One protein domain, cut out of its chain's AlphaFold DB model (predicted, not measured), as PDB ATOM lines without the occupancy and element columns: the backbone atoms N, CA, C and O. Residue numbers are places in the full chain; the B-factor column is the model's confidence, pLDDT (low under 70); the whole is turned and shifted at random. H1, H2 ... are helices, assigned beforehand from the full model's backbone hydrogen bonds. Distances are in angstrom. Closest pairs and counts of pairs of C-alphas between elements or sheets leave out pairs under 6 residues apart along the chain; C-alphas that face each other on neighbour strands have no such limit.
ATOM      1  N   LYS A 128     357.491 262.590 318.664       54.78
ATOM      2  CA  LYS A 128     357.338 263.363 317.422       54.78
ATOM      3  C   LYS A 128     358.693 263.787 316.860       54.78
ATOM      4  O   LYS A 128     358.871 263.709 315.644       54.78
ATOM      5  N   LEU A 129     359.633 264.169 317.726       52.81
ATOM      6  CA  LEU A 129     361.001 264.528 317.342       52.81
ATOM      7  C   LEU A 129     361.766 263.305 316.845       52.81
ATOM      8  O   LEU A 129     362.302 263.336 315.740       52.81
ATOM      9  N   LEU A 130     361.683 262.179 317.564       60.44
ATOM     10  CA  LEU A 130     362.286 260.923 317.113       60.44
ATOM     11  C   LEU A 130     361.757 260.508 315.730       60.44
ATOM     12  O   LEU A 130     362.516 260.062 314.873       60.44
ATOM     13  N   LYS A 131     360.453 260.690 315.483       63.62
ATOM     14  CA  LYS A 131     359.842 260.404 314.180       63.62
ATOM     15  C   LYS A 131     360.345 261.342 313.076       63.62
ATOM     16  O   LYS A 131     360.553 260.872 311.957       63.62
ATOM     17  N   ARG A 132     360.517 262.639 313.364       62.84
ATOM     18  CA  ARG A 132     361.073 263.623 312.419       62.84
ATOM     19  C   ARG A 132     362.520 263.274 312.073       62.84
ATOM     20  O   ARG A 132     362.828 263.105 310.901       62.84
ATOM     21  N   ASP A 133     363.358 263.047 313.075       63.47
ATOM     22  CA  ASP A 133     364.783 262.758 312.886       63.47
ATOM     23  C   ASP A 133     365.017 261.442 312.141       63.47
ATOM     24  O   ASP A 133     365.923 261.331 311.311       63.47
ATOM     25  N   LEU A 134     364.186 260.433 312.411       71.50
ATOM     26  CA  LEU A 134     364.248 259.150 311.720       71.50
ATOM     27  C   LEU A 134     363.822 259.293 310.254       71.50
ATOM     28  O   LEU A 134     364.441 258.688 309.378       71.50
ATOM     29  N   LYS A 135     362.827 260.140 309.972       72.50
ATOM     30  CA  LYS A 135     362.437 260.493 308.604       72.50
ATOM     31  C   LYS A 135     363.561 261.240 307.880       72.50
ATOM     32  O   LYS A 135     363.953 260.817 306.800       72.50
ATOM     33  N   ASP A 136     364.134 262.272 308.491       73.69
ATOM     34  CA  ASP A 136     365.184 263.089 307.871       73.69
ATOM     35  C   ASP A 136     366.481 262.296 307.641       73.69
ATOM     36  O   ASP A 136     367.232 262.555 306.697       73.69
ATOM     37  N   HIS A 137     366.784 261.314 308.496       70.56
ATOM     38  CA  HIS A 137     367.872 260.367 308.252       70.56
ATOM     39  C   HIS A 137     367.559 259.405 307.102       70.56
ATOM     40  O   HIS A 137     368.432 259.176 306.265       70.56
ATOM     41  N   LEU A 138     366.337 258.869 307.030       79.19
ATOM     42  CA  LEU A 138     365.919 258.001 305.927       79.19
ATOM     43  C   LEU A 138     365.948 258.735 304.585       79.19
ATOM     44  O   LEU A 138     366.497 258.195 303.629       79.19
ATOM     45  N   ASP A 139     365.436 259.964 304.523       78.00
ATOM     46  CA  ASP A 139     365.433 260.776 303.303       78.00
ATOM     47  C   ASP A 139     366.871 261.038 302.820       78.00
ATOM     48  O   ASP A 139     367.177 260.871 301.638       78.00
ATOM     49  N   ARG A 140     367.803 261.326 303.740       76.19
ATOM     50  CA  ARG A 140     369.237 261.448 303.419       76.19
ATOM     51  C   ARG A 140     369.857 260.141 302.926       76.19
ATOM     52  O   ARG A 140     370.678 260.174 302.013       76.19
ATOM     53  N   MET A 141     369.491 258.997 303.507       76.31
ATOM     54  CA  MET A 141     369.963 257.685 303.047       76.31
ATOM     55  C   MET A 141     369.420 257.341 301.657       76.31
ATOM     56  O   MET A 141     370.153 256.774 300.854       76.31
ATOM     57  N   ILE A 142     368.162 257.681 301.363       80.56
ATOM     58  CA  ILE A 142     367.554 257.484 300.039       80.56
ATOM     59  C   ILE A 142     368.284 258.340 299.010       80.56
ATOM     60  O   ILE A 142     368.796 257.790 298.039       80.56
ATOM     61  N   GLN A 143     368.432 259.640 299.277       81.31
ATOM     62  CA  GLN A 143     369.162 260.557 298.403       81.31
ATOM     63  C   GLN A 143     370.594 260.065 298.149       81.31
ATOM     64  O   GLN A 143     371.069 260.051 297.018       81.31
ATOM     65  N   TYR A 144     371.268 259.573 299.195       80.56
ATOM     66  CA  TYR A 144     372.594 258.977 299.068       80.56
ATOM     67  C   TYR A 144     372.616 257.763 298.138       80.56
ATOM     68  O   TYR A 144     373.553 257.602 297.368       80.56
ATOM     69  N   LEU A 145     371.621 256.882 298.218       79.06
ATOM     70  CA  LEU A 145     371.539 255.701 297.359       79.06
ATOM     71  C   LEU A 145     371.180 256.054 295.909       79.06
ATOM     72  O   LEU A 145     371.604 255.339 295.006       79.06
ATOM     73  N   GLU A 146     370.409 257.119 295.692       83.75
ATOM     74  CA  GLU A 146     370.025 257.606 294.362       83.75
ATOM     75  C   GLU A 146     371.183 258.308 293.641       83.75
ATOM     76  O   GLU A 146     371.369 258.103 292.443       83.75
ATOM     77  N   ASP A 147     371.990 259.083 294.370       80.88
ATOM     78  CA  ASP A 147     373.088 259.875 293.802       80.88
ATOM     79  C   ASP A 147     374.410 259.092 293.665       80.88
ATOM     80  O   ASP A 147     375.376 259.583 293.070       80.88
ATOM     81  N   ASN A 148     374.512 257.890 294.246       73.62
ATOM     82  CA  ASN A 148     375.779 257.167 294.342       73.62
ATOM     83  C   ASN A 148     375.965 256.126 293.225       73.62
ATOM     84  O   ASN A 148     375.524 254.983 293.318       73.62
ATOM     85  N   ASP A 149     376.736 256.510 292.204       65.12
ATOM     86  CA  ASP A 149     377.163 255.640 291.097       65.12
ATOM     87  C   ASP A 149     378.359 254.723 291.442       65.12
ATOM     88  O   ASP A 149     378.852 253.976 290.588       65.12
ATOM     89  N   ARG A 150     378.898 254.776 292.672       67.81
ATOM     90  CA  ARG A 150     380.098 254.011 293.048       67.81
ATOM     91  C   ARG A 150     379.722 252.669 293.694       67.81
ATOM     92  O   ARG A 150     379.147 252.642 294.777       67.81
ATOM     93  N   PRO A 151     380.136 251.527 293.112       59.00
ATOM     94  CA  PRO A 151     379.681 250.199 293.539       59.00
ATOM     95  C   PRO A 151     380.293 249.681 294.855       59.00
ATOM     96  O   PRO A 151     379.963 248.579 295.286       59.00
ATOM     97  N   SER A 152     381.203 250.419 295.499       61.91
ATOM     98  CA  SER A 152     381.829 249.997 296.757       61.91
ATOM     99  C   SER A 152     382.121 251.196 297.642       61.91
ATOM    100  O   SER A 152     383.157 251.846 297.498       61.91
ATOM    101  N   ASP A 153     381.230 251.416 298.595       70.50
ATOM    102  CA  ASP A 153     381.346 252.436 299.623       70.50
ATOM    103  C   ASP A 153     381.089 251.808 301.000       70.50
ATOM    104  O   ASP A 153     380.229 250.933 301.141       70.50
ATOM    105  N   GLU A 154     381.851 252.219 302.012       74.56
ATOM    106  CA  GLU A 154     381.662 251.778 303.398       74.56
ATOM    107  C   GLU A 154     380.279 252.175 303.914       74.56
ATOM    108  O   GLU A 154     379.624 251.383 304.590       74.56
ATOM    109  N   ILE A 155     379.771 253.332 303.480       73.81
ATOM    110  CA  ILE A 155     378.427 253.797 303.833       73.81
ATOM    111  C   ILE A 155     377.363 252.835 303.284       73.81
ATOM    112  O   ILE A 155     376.416 252.478 303.982       73.81
ATOM    113  N   LEU A 156     377.545 252.324 302.062       75.88
ATOM    114  CA  LEU A 156     376.614 251.375 301.445       75.88
ATOM    115  C   LEU A 156     376.568 250.037 302.207       75.88
ATOM    116  O   LEU A 156     375.509 249.415 302.315       75.88
ATOM    117  N   LYS A 157     377.709 249.599 302.760       77.00
ATOM    118  CA  LYS A 157     377.792 248.390 303.598       77.00
ATOM    119  C   LYS A 157     377.044 248.569 304.915       77.00
ATOM    120  O   LYS A 157     376.304 247.666 305.297       77.00
ATOM    121  N   GLU A 158     377.182 249.717 305.568       76.56
ATOM    122  CA  GLU A 158     376.455 250.016 306.809       76.56
ATOM    123  C   GLU A 158     374.940 250.092 306.577       76.56
ATOM    124  O   GLU A 158     374.166 249.469 307.310       76.56
ATOM    125  N   ILE A 159     374.501 250.738 305.489       78.06
ATOM    126  CA  ILE A 159     373.086 250.756 305.077       78.06
ATOM    127  C   ILE A 159     372.567 249.325 304.846       78.06
ATOM    128  O   ILE A 159     371.459 248.970 305.261       78.06
ATOM    129  N   TRP A 160     373.372 248.467 304.213       77.69
ATOM    130  CA  TRP A 160     373.012 247.071 303.973       77.69
ATOM    131  C   TRP A 160     372.922 246.248 305.267       77.69
ATOM    132  O   TRP A 160     371.974 245.478 305.438       77.69
ATOM    133  N   LEU A 161     373.859 246.432 306.201       78.06
ATOM    134  CA  LEU A 161     373.839 245.776 307.513       78.06
ATOM    135  C   LEU A 161     372.625 246.203 308.345       78.06
ATOM    136  O   LEU A 161     371.987 245.351 308.972       78.06
ATOM    137  N   LEU A 162     372.262 247.488 308.301       78.44
ATOM    138  CA  LEU A 162     371.055 248.019 308.931       78.44
ATOM    139  C   LEU A 162     369.807 247.305 308.388       78.44
ATOM    140  O   LEU A 162     369.035 246.729 309.155       78.44
ATOM    141  N   LYS A 163     369.650 247.249 307.058       80.12
ATOM    142  CA  LYS A 163     368.542 246.534 306.402       80.12
ATOM    143  C   LYS A 163     368.492 245.064 306.817       80.12
ATOM    144  O   LYS A 163     367.416 244.545 307.117       80.12
ATOM    145  N   LEU A 164     369.643 244.390 306.852       74.88
ATOM    146  CA  LEU A 164     369.726 242.983 307.233       74.88
ATOM    147  C   LEU A 164     369.248 242.764 308.675       74.88
ATOM    148  O   LEU A 164     368.503 241.818 308.931       74.88
ATOM    149  N   ARG A 165     369.636 243.659 309.595       73.62
ATOM    150  CA  ARG A 165     369.236 243.618 311.006       73.62
ATOM    151  C   ARG A 165     367.718 243.728 311.158       73.62
ATOM    152  O   ARG A 165     367.139 242.875 311.818       73.62
ATOM    153  N   TYR A 166     367.078 244.693 310.495       68.12
ATOM    154  CA  TYR A 166     365.622 244.882 310.581       68.12
ATOM    155  C   TYR A 166     364.815 243.817 309.828       68.12
ATOM    156  O   TYR A 166     363.744 243.429 310.277       68.12
ATOM    157  N   SER A 167     365.330 243.288 308.714       66.62
ATOM    158  CA  SER A 167     364.638 242.240 307.942       66.62
ATOM    159  C   SER A 167     364.533 240.890 308.663       66.62
ATOM    160  O   SER A 167     363.737 240.042 308.268       66.62
ATOM    161  N   ARG A 168     365.354 240.673 309.700       59.84
ATOM    162  CA  ARG A 168     365.381 239.439 310.498       59.84
ATOM    163  C   ARG A 168     364.606 239.552 311.809       59.84
ATOM    164  O   ARG A 168     364.460 238.546 312.500       59.84
ATOM    165  N   THR A 169     364.108 240.738 312.149       58.25
ATOM    166  CA  THR A 169     363.261 240.943 313.322       58.25
ATOM    167  C   THR A 169     361.855 240.445 312.989       58.25
ATOM    168  O   THR A 169     361.094 241.090 312.276       58.25
ATOM    169  N   SER A 170     361.541 239.233 313.437       55.78
ATOM    170  CA  SER A 170     360.226 238.607 313.281       55.78
ATOM    171  C   SER A 170     359.155 239.430 314.020       55.78
ATOM    172  O   SER A 170     359.320 239.726 315.199       55.78
ATOM    173  N   ALA A 171     358.056 239.777 313.340       56.84
ATOM    174  CA  ALA A 171     356.971 240.638 313.836       56.84
ATOM    175  C   ALA A 171     355.908 240.046 314.813       56.84
ATOM    176  O   ALA A 171     355.202 240.847 315.420       56.84
ATOM    177  N   PRO A 172     355.739 238.722 315.036       57.16
ATOM    178  CA  PRO A 172     354.629 238.204 315.850       57.16
ATOM    179  C   PRO A 172     354.760 238.510 317.354       57.16
ATOM    180  O   PRO A 172     353.750 238.573 318.057       57.16
ATOM    181  N   ASP A 173     355.975 238.763 317.847       62.72
ATOM    182  CA  ASP A 173     356.197 239.189 319.236       62.72
ATOM    183  C   ASP A 173     355.915 240.689 319.431       62.72
ATOM    184  O   ASP A 173     355.625 241.120 320.542       62.72
ATOM    185  N   LEU A 174     355.940 241.491 318.359       64.75
ATOM    186  CA  LEU A 174     355.677 242.930 318.441       64.75
ATOM    187  C   LEU A 174     354.183 243.222 318.566       64.75
ATOM    188  O   LEU A 174     353.807 244.019 319.415       64.75
ATOM    189  N   ASP A 175     353.326 242.558 317.789       70.00
ATOM    190  CA  ASP A 175     351.874 242.794 317.857       70.00
ATOM    191  C   ASP A 175     351.287 242.387 319.217       70.00
ATOM    192  O   ASP A 175     350.401 243.058 319.752       70.00
ATOM    193  N   SER A 176     351.798 241.301 319.805       73.50
ATOM    194  CA  SER A 176     351.378 240.846 321.134       73.50
ATOM    195  C   SER A 176     351.885 241.763 322.250       73.50
ATOM    196  O   SER A 176     351.131 242.065 323.176       73.50
ATOM    197  N   GLU A 177     353.114 242.268 322.137       73.69
ATOM    198  CA  GLU A 177     353.682 243.246 323.068       73.69
ATOM    199  C   GLU A 177     352.967 244.604 322.978       73.69
ATOM    200  O   GLU A 177     352.618 245.178 324.009       73.69
ATOM    201  N   ILE A 178     352.665 245.082 321.766       77.62
ATOM    202  CA  ILE A 178     351.872 246.299 321.533       77.62
ATOM    203  C   ILE A 178     350.488 246.142 322.164       77.62
ATOM    204  O   ILE A 178     350.087 246.985 322.960       77.62
ATOM    205  N   SER A 179     349.800 245.031 321.888       80.06
ATOM    206  CA  SER A 179     348.468 244.764 322.449       80.06
ATOM    207  C   SER A 179     348.480 244.734 323.981       80.06
ATOM    208  O   SER A 179     347.544 245.209 324.628       80.06
ATOM    209  N   ARG A 180     349.545 244.189 324.586       79.12
ATOM    210  CA  ARG A 180     349.720 244.183 326.044       79.12
ATOM    211  C   ARG A 180     349.901 245.601 326.586       79.12
ATOM    212  O   ARG A 180     349.202 245.980 327.521       79.12
ATOM    213  N   LEU A 181     350.795 246.384 325.985       78.50
ATOM    214  CA  LEU A 181     351.075 247.757 326.411       78.50
ATOM    215  C   LEU A 181     349.854 248.676 326.245       78.50
ATOM    216  O   LEU A 181     349.576 249.482 327.128       78.50
ATOM    217  N   GLU A 182     349.085 248.530 325.163       82.69
ATOM    218  CA  GLU A 182     347.828 249.265 324.959       82.69
ATOM    219  C   GLU A 182     346.798 248.951 326.054       82.69
ATOM    220  O   GLU A 182     346.153 249.862 326.582       82.69
ATOM    221  N   SER A 183     346.683 247.677 326.449       80.81
ATOM    222  CA  SER A 183     345.814 247.252 327.552       80.81
ATOM    223  C   SER A 183     346.239 247.871 328.889       80.81
ATOM    224  O   SER A 183     345.389 248.358 329.639       80.81
ATOM    225  N   ASP A 184     347.540 247.890 329.185       74.81
ATOM    226  CA  ASP A 184     348.074 248.464 330.425       74.81
ATOM    227  C   ASP A 184     347.859 249.988 330.484       74.81
ATOM    228  O   ASP A 184     347.445 250.524 331.516       74.81
ATOM    229  N   ILE A 185     348.054 250.693 329.363       80.38
ATOM    230  CA  ILE A 185     347.783 252.136 329.246       80.38
ATOM    231  C   ILE A 185     346.303 252.432 329.492       80.38
ATOM    232  O   ILE A 185     345.971 253.332 330.267       80.38
ATOM    233  N   MET A 186     345.406 251.665 328.874       82.56
ATOM    234  CA  MET A 186     343.963 251.853 329.016       82.56
ATOM    235  C   MET A 186     343.490 251.587 330.455       82.56
ATOM    236  O   MET A 186     342.635 252.307 330.982       82.56
ATOM    237  N   MET A 187     344.088 250.599 331.129       82.12
ATOM    238  CA  MET A 187     343.844 250.331 332.546       82.12
ATOM    239  C   MET A 187     344.305 251.499 333.426       82.12
ATOM    240  O   MET A 187     343.534 251.961 334.270       82.12
ATOM    241  N   MET A 188     345.509 252.032 333.193       69.00
ATOM    242  CA  MET A 188     346.021 253.195 333.926       69.00
ATOM    243  C   MET A 188     345.153 254.439 333.715       69.00
ATOM    244  O   MET A 188     344.784 255.086 334.691       69.00
ATOM    245  N   GLN A 189     344.754 254.745 332.478       74.62
ATOM    246  CA  GLN A 189     343.856 255.869 332.179       74.62
ATOM    247  C   GLN A 189     342.514 255.737 332.906       74.62
ATOM    248  O   GLN A 189     342.001 256.705 333.459       74.62
ATOM    249  N   THR A 190     341.962 254.523 332.962       79.06
ATOM    250  CA  THR A 190     340.711 254.263 333.683       79.06
ATOM    251  C   THR A 190     340.874 254.493 335.187       79.06
ATOM    252  O   THR A 190     340.011 255.115 335.805       79.06
ATOM    253  N   MET A 191     341.984 254.036 335.776       74.00
ATOM    254  CA  MET A 191     342.290 254.260 337.193       74.00
ATOM    255  C   MET A 191     342.498 255.742 337.515       74.00
ATOM    256  O   MET A 191     341.975 256.216 338.522       74.00
ATOM    257  N   PHE A 192     343.205 256.480 336.656       71.81
ATOM    258  CA  PHE A 192     343.396 257.923 336.805       71.81
ATOM    259  C   PHE A 192     342.072 258.680 336.732       71.81
ATOM    260  O   PHE A 192     341.768 259.438 337.645       71.81
ATOM    261  N   ASN A 193     341.233 258.396 335.734       72.31
ATOM    262  CA  ASN A 193     339.923 259.038 335.605       72.31
ATOM    263  C   ASN A 193     339.016 258.742 336.813       72.31
ATOM    264  O   ASN A 193     338.293 259.618 337.282       72.31
ATOM    265  N   GLN A 194     339.054 257.516 337.350       68.00
ATOM    266  CA  GLN A 194     338.327 257.164 338.577       68.00
ATOM    267  C   GLN A 194     338.871 257.904 339.801       68.00
ATOM    268  O   GLN A 194     338.096 258.320 340.660       68.00
ATOM    269  N   MET A 195     340.190 258.074 339.891       71.62
ATOM    270  CA  MET A 195     340.831 258.824 340.966       71.62
ATOM    271  C   MET A 195     340.483 260.315 340.898       71.62
ATOM    272  O   MET A 195     340.125 260.880 341.926       71.62
ATOM    273  N   GLU A 196     340.517 260.925 339.710       66.56
ATOM    274  CA  GLU A 196     340.085 262.311 339.485       66.56
ATOM    275  C   GLU A 196     338.607 262.495 339.839       66.56
ATOM    276  O   GLU A 196     338.276 263.349 340.655       66.56
ATOM    277  N   THR A 197     337.730 261.618 339.340       66.38
ATOM    278  CA  THR A 197     336.289 261.671 339.648       66.38
ATOM    279  C   THR A 197     336.027 261.553 341.154       66.38
ATOM    280  O   THR A 197     335.161 262.235 341.695       66.38
ATOM    281  N   ASN A 198     336.772 260.695 341.856       65.06
ATOM    282  CA  ASN A 198     336.639 260.551 343.304       65.06
ATOM    283  C   ASN A 198     337.191 261.765 344.059       65.06
ATOM    284  O   ASN A 198     336.620 262.131 345.079       65.06
ATOM    285  N   ALA A 199     338.273 262.383 343.581       56.50
ATOM    286  CA  ALA A 199     338.851 263.583 344.181       56.50
ATOM    287  C   ALA A 199     337.952 264.819 344.005       56.50
ATOM    288  O   ALA A 199     337.908 265.654 344.897       56.50
ATOM    289  N   GLU A 200     337.206 264.914 342.901       55.69
ATOM    290  CA  GLU A 200     336.237 265.993 342.642       55.69
ATOM    291  C   GLU A 200     334.934 265.872 343.456       55.69
ATOM    292  O   GLU A 200     334.163 266.829 343.546       55.69
ATOM    293  N   LEU A 201     334.666 264.702 344.045       54.09
ATOM    294  CA  LEU A 201     333.489 264.434 344.882       54.09
ATOM    295  C   LEU A 201     333.718 264.708 346.384       54.09
ATOM    296  O   LEU A 201     332.768 264.572 347.163       54.09
ATOM    297  N   PHE A 202     334.935 265.093 346.786       45.41
ATOM    298  CA  PHE A 202     335.305 265.518 348.147       45.41
ATOM    299  C   PHE A 202     335.607 267.018 348.210       45.41
ATOM    300  O   PHE A 202     335.372 267.595 349.299       45.41
TER     301      PHE A 202
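This is residues 128 to 202 of the 202 residues of the protein "KLLA0E07613p" of Kluyveromyces lactis (strain ATCC 8585 / CBS 2359 / DSM 70799 / NBRC 1267 / NRRL Y-1140 / WM37) (UniProt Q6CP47). You will see an open hook: H1 and H2 make a V beside their link, and beyond H2 the long helix H3 sticks out as a free arm. The printed part has 75 residues, with H1, H2 and H3 in that order, no named strand, and the class all helix. It is extended, with a radius of gyration of the C-alphas of 21.9 A and spans of 72 by 26 by 15 A.

Find C-alpha 128 at (357.338, 263.363, 317.422); from there H1, residues 128 to 147, runs 28.6 A. H2 is residues 154 to 167, 20.0 A. H3, residues 172 to 200, runs 42.8 A to C-alpha 200 at (336.237, 265.993, 342.642).

Look at Leu 145 and Leu 156, whose C-alphas, 7.8 A apart, are the closest of H1 and H2. These helices are close but not clearly touching, at a steep tilt of 54 degrees, opposite ways. H3 is apart from H1 and from H2. In H1 and H2 every O i to N i+4 pair is within hydrogen-bond range; in H3, 24 of 25.

The C-alphas of Pro 151 and Phe 202 are the two farthest apart, 72.0 A. The printed part has no cut, and no link is long. Mean pLDDT of the printed part is 70.9; 28 residues are under 70, among them 166 to 174 and 196 to 202.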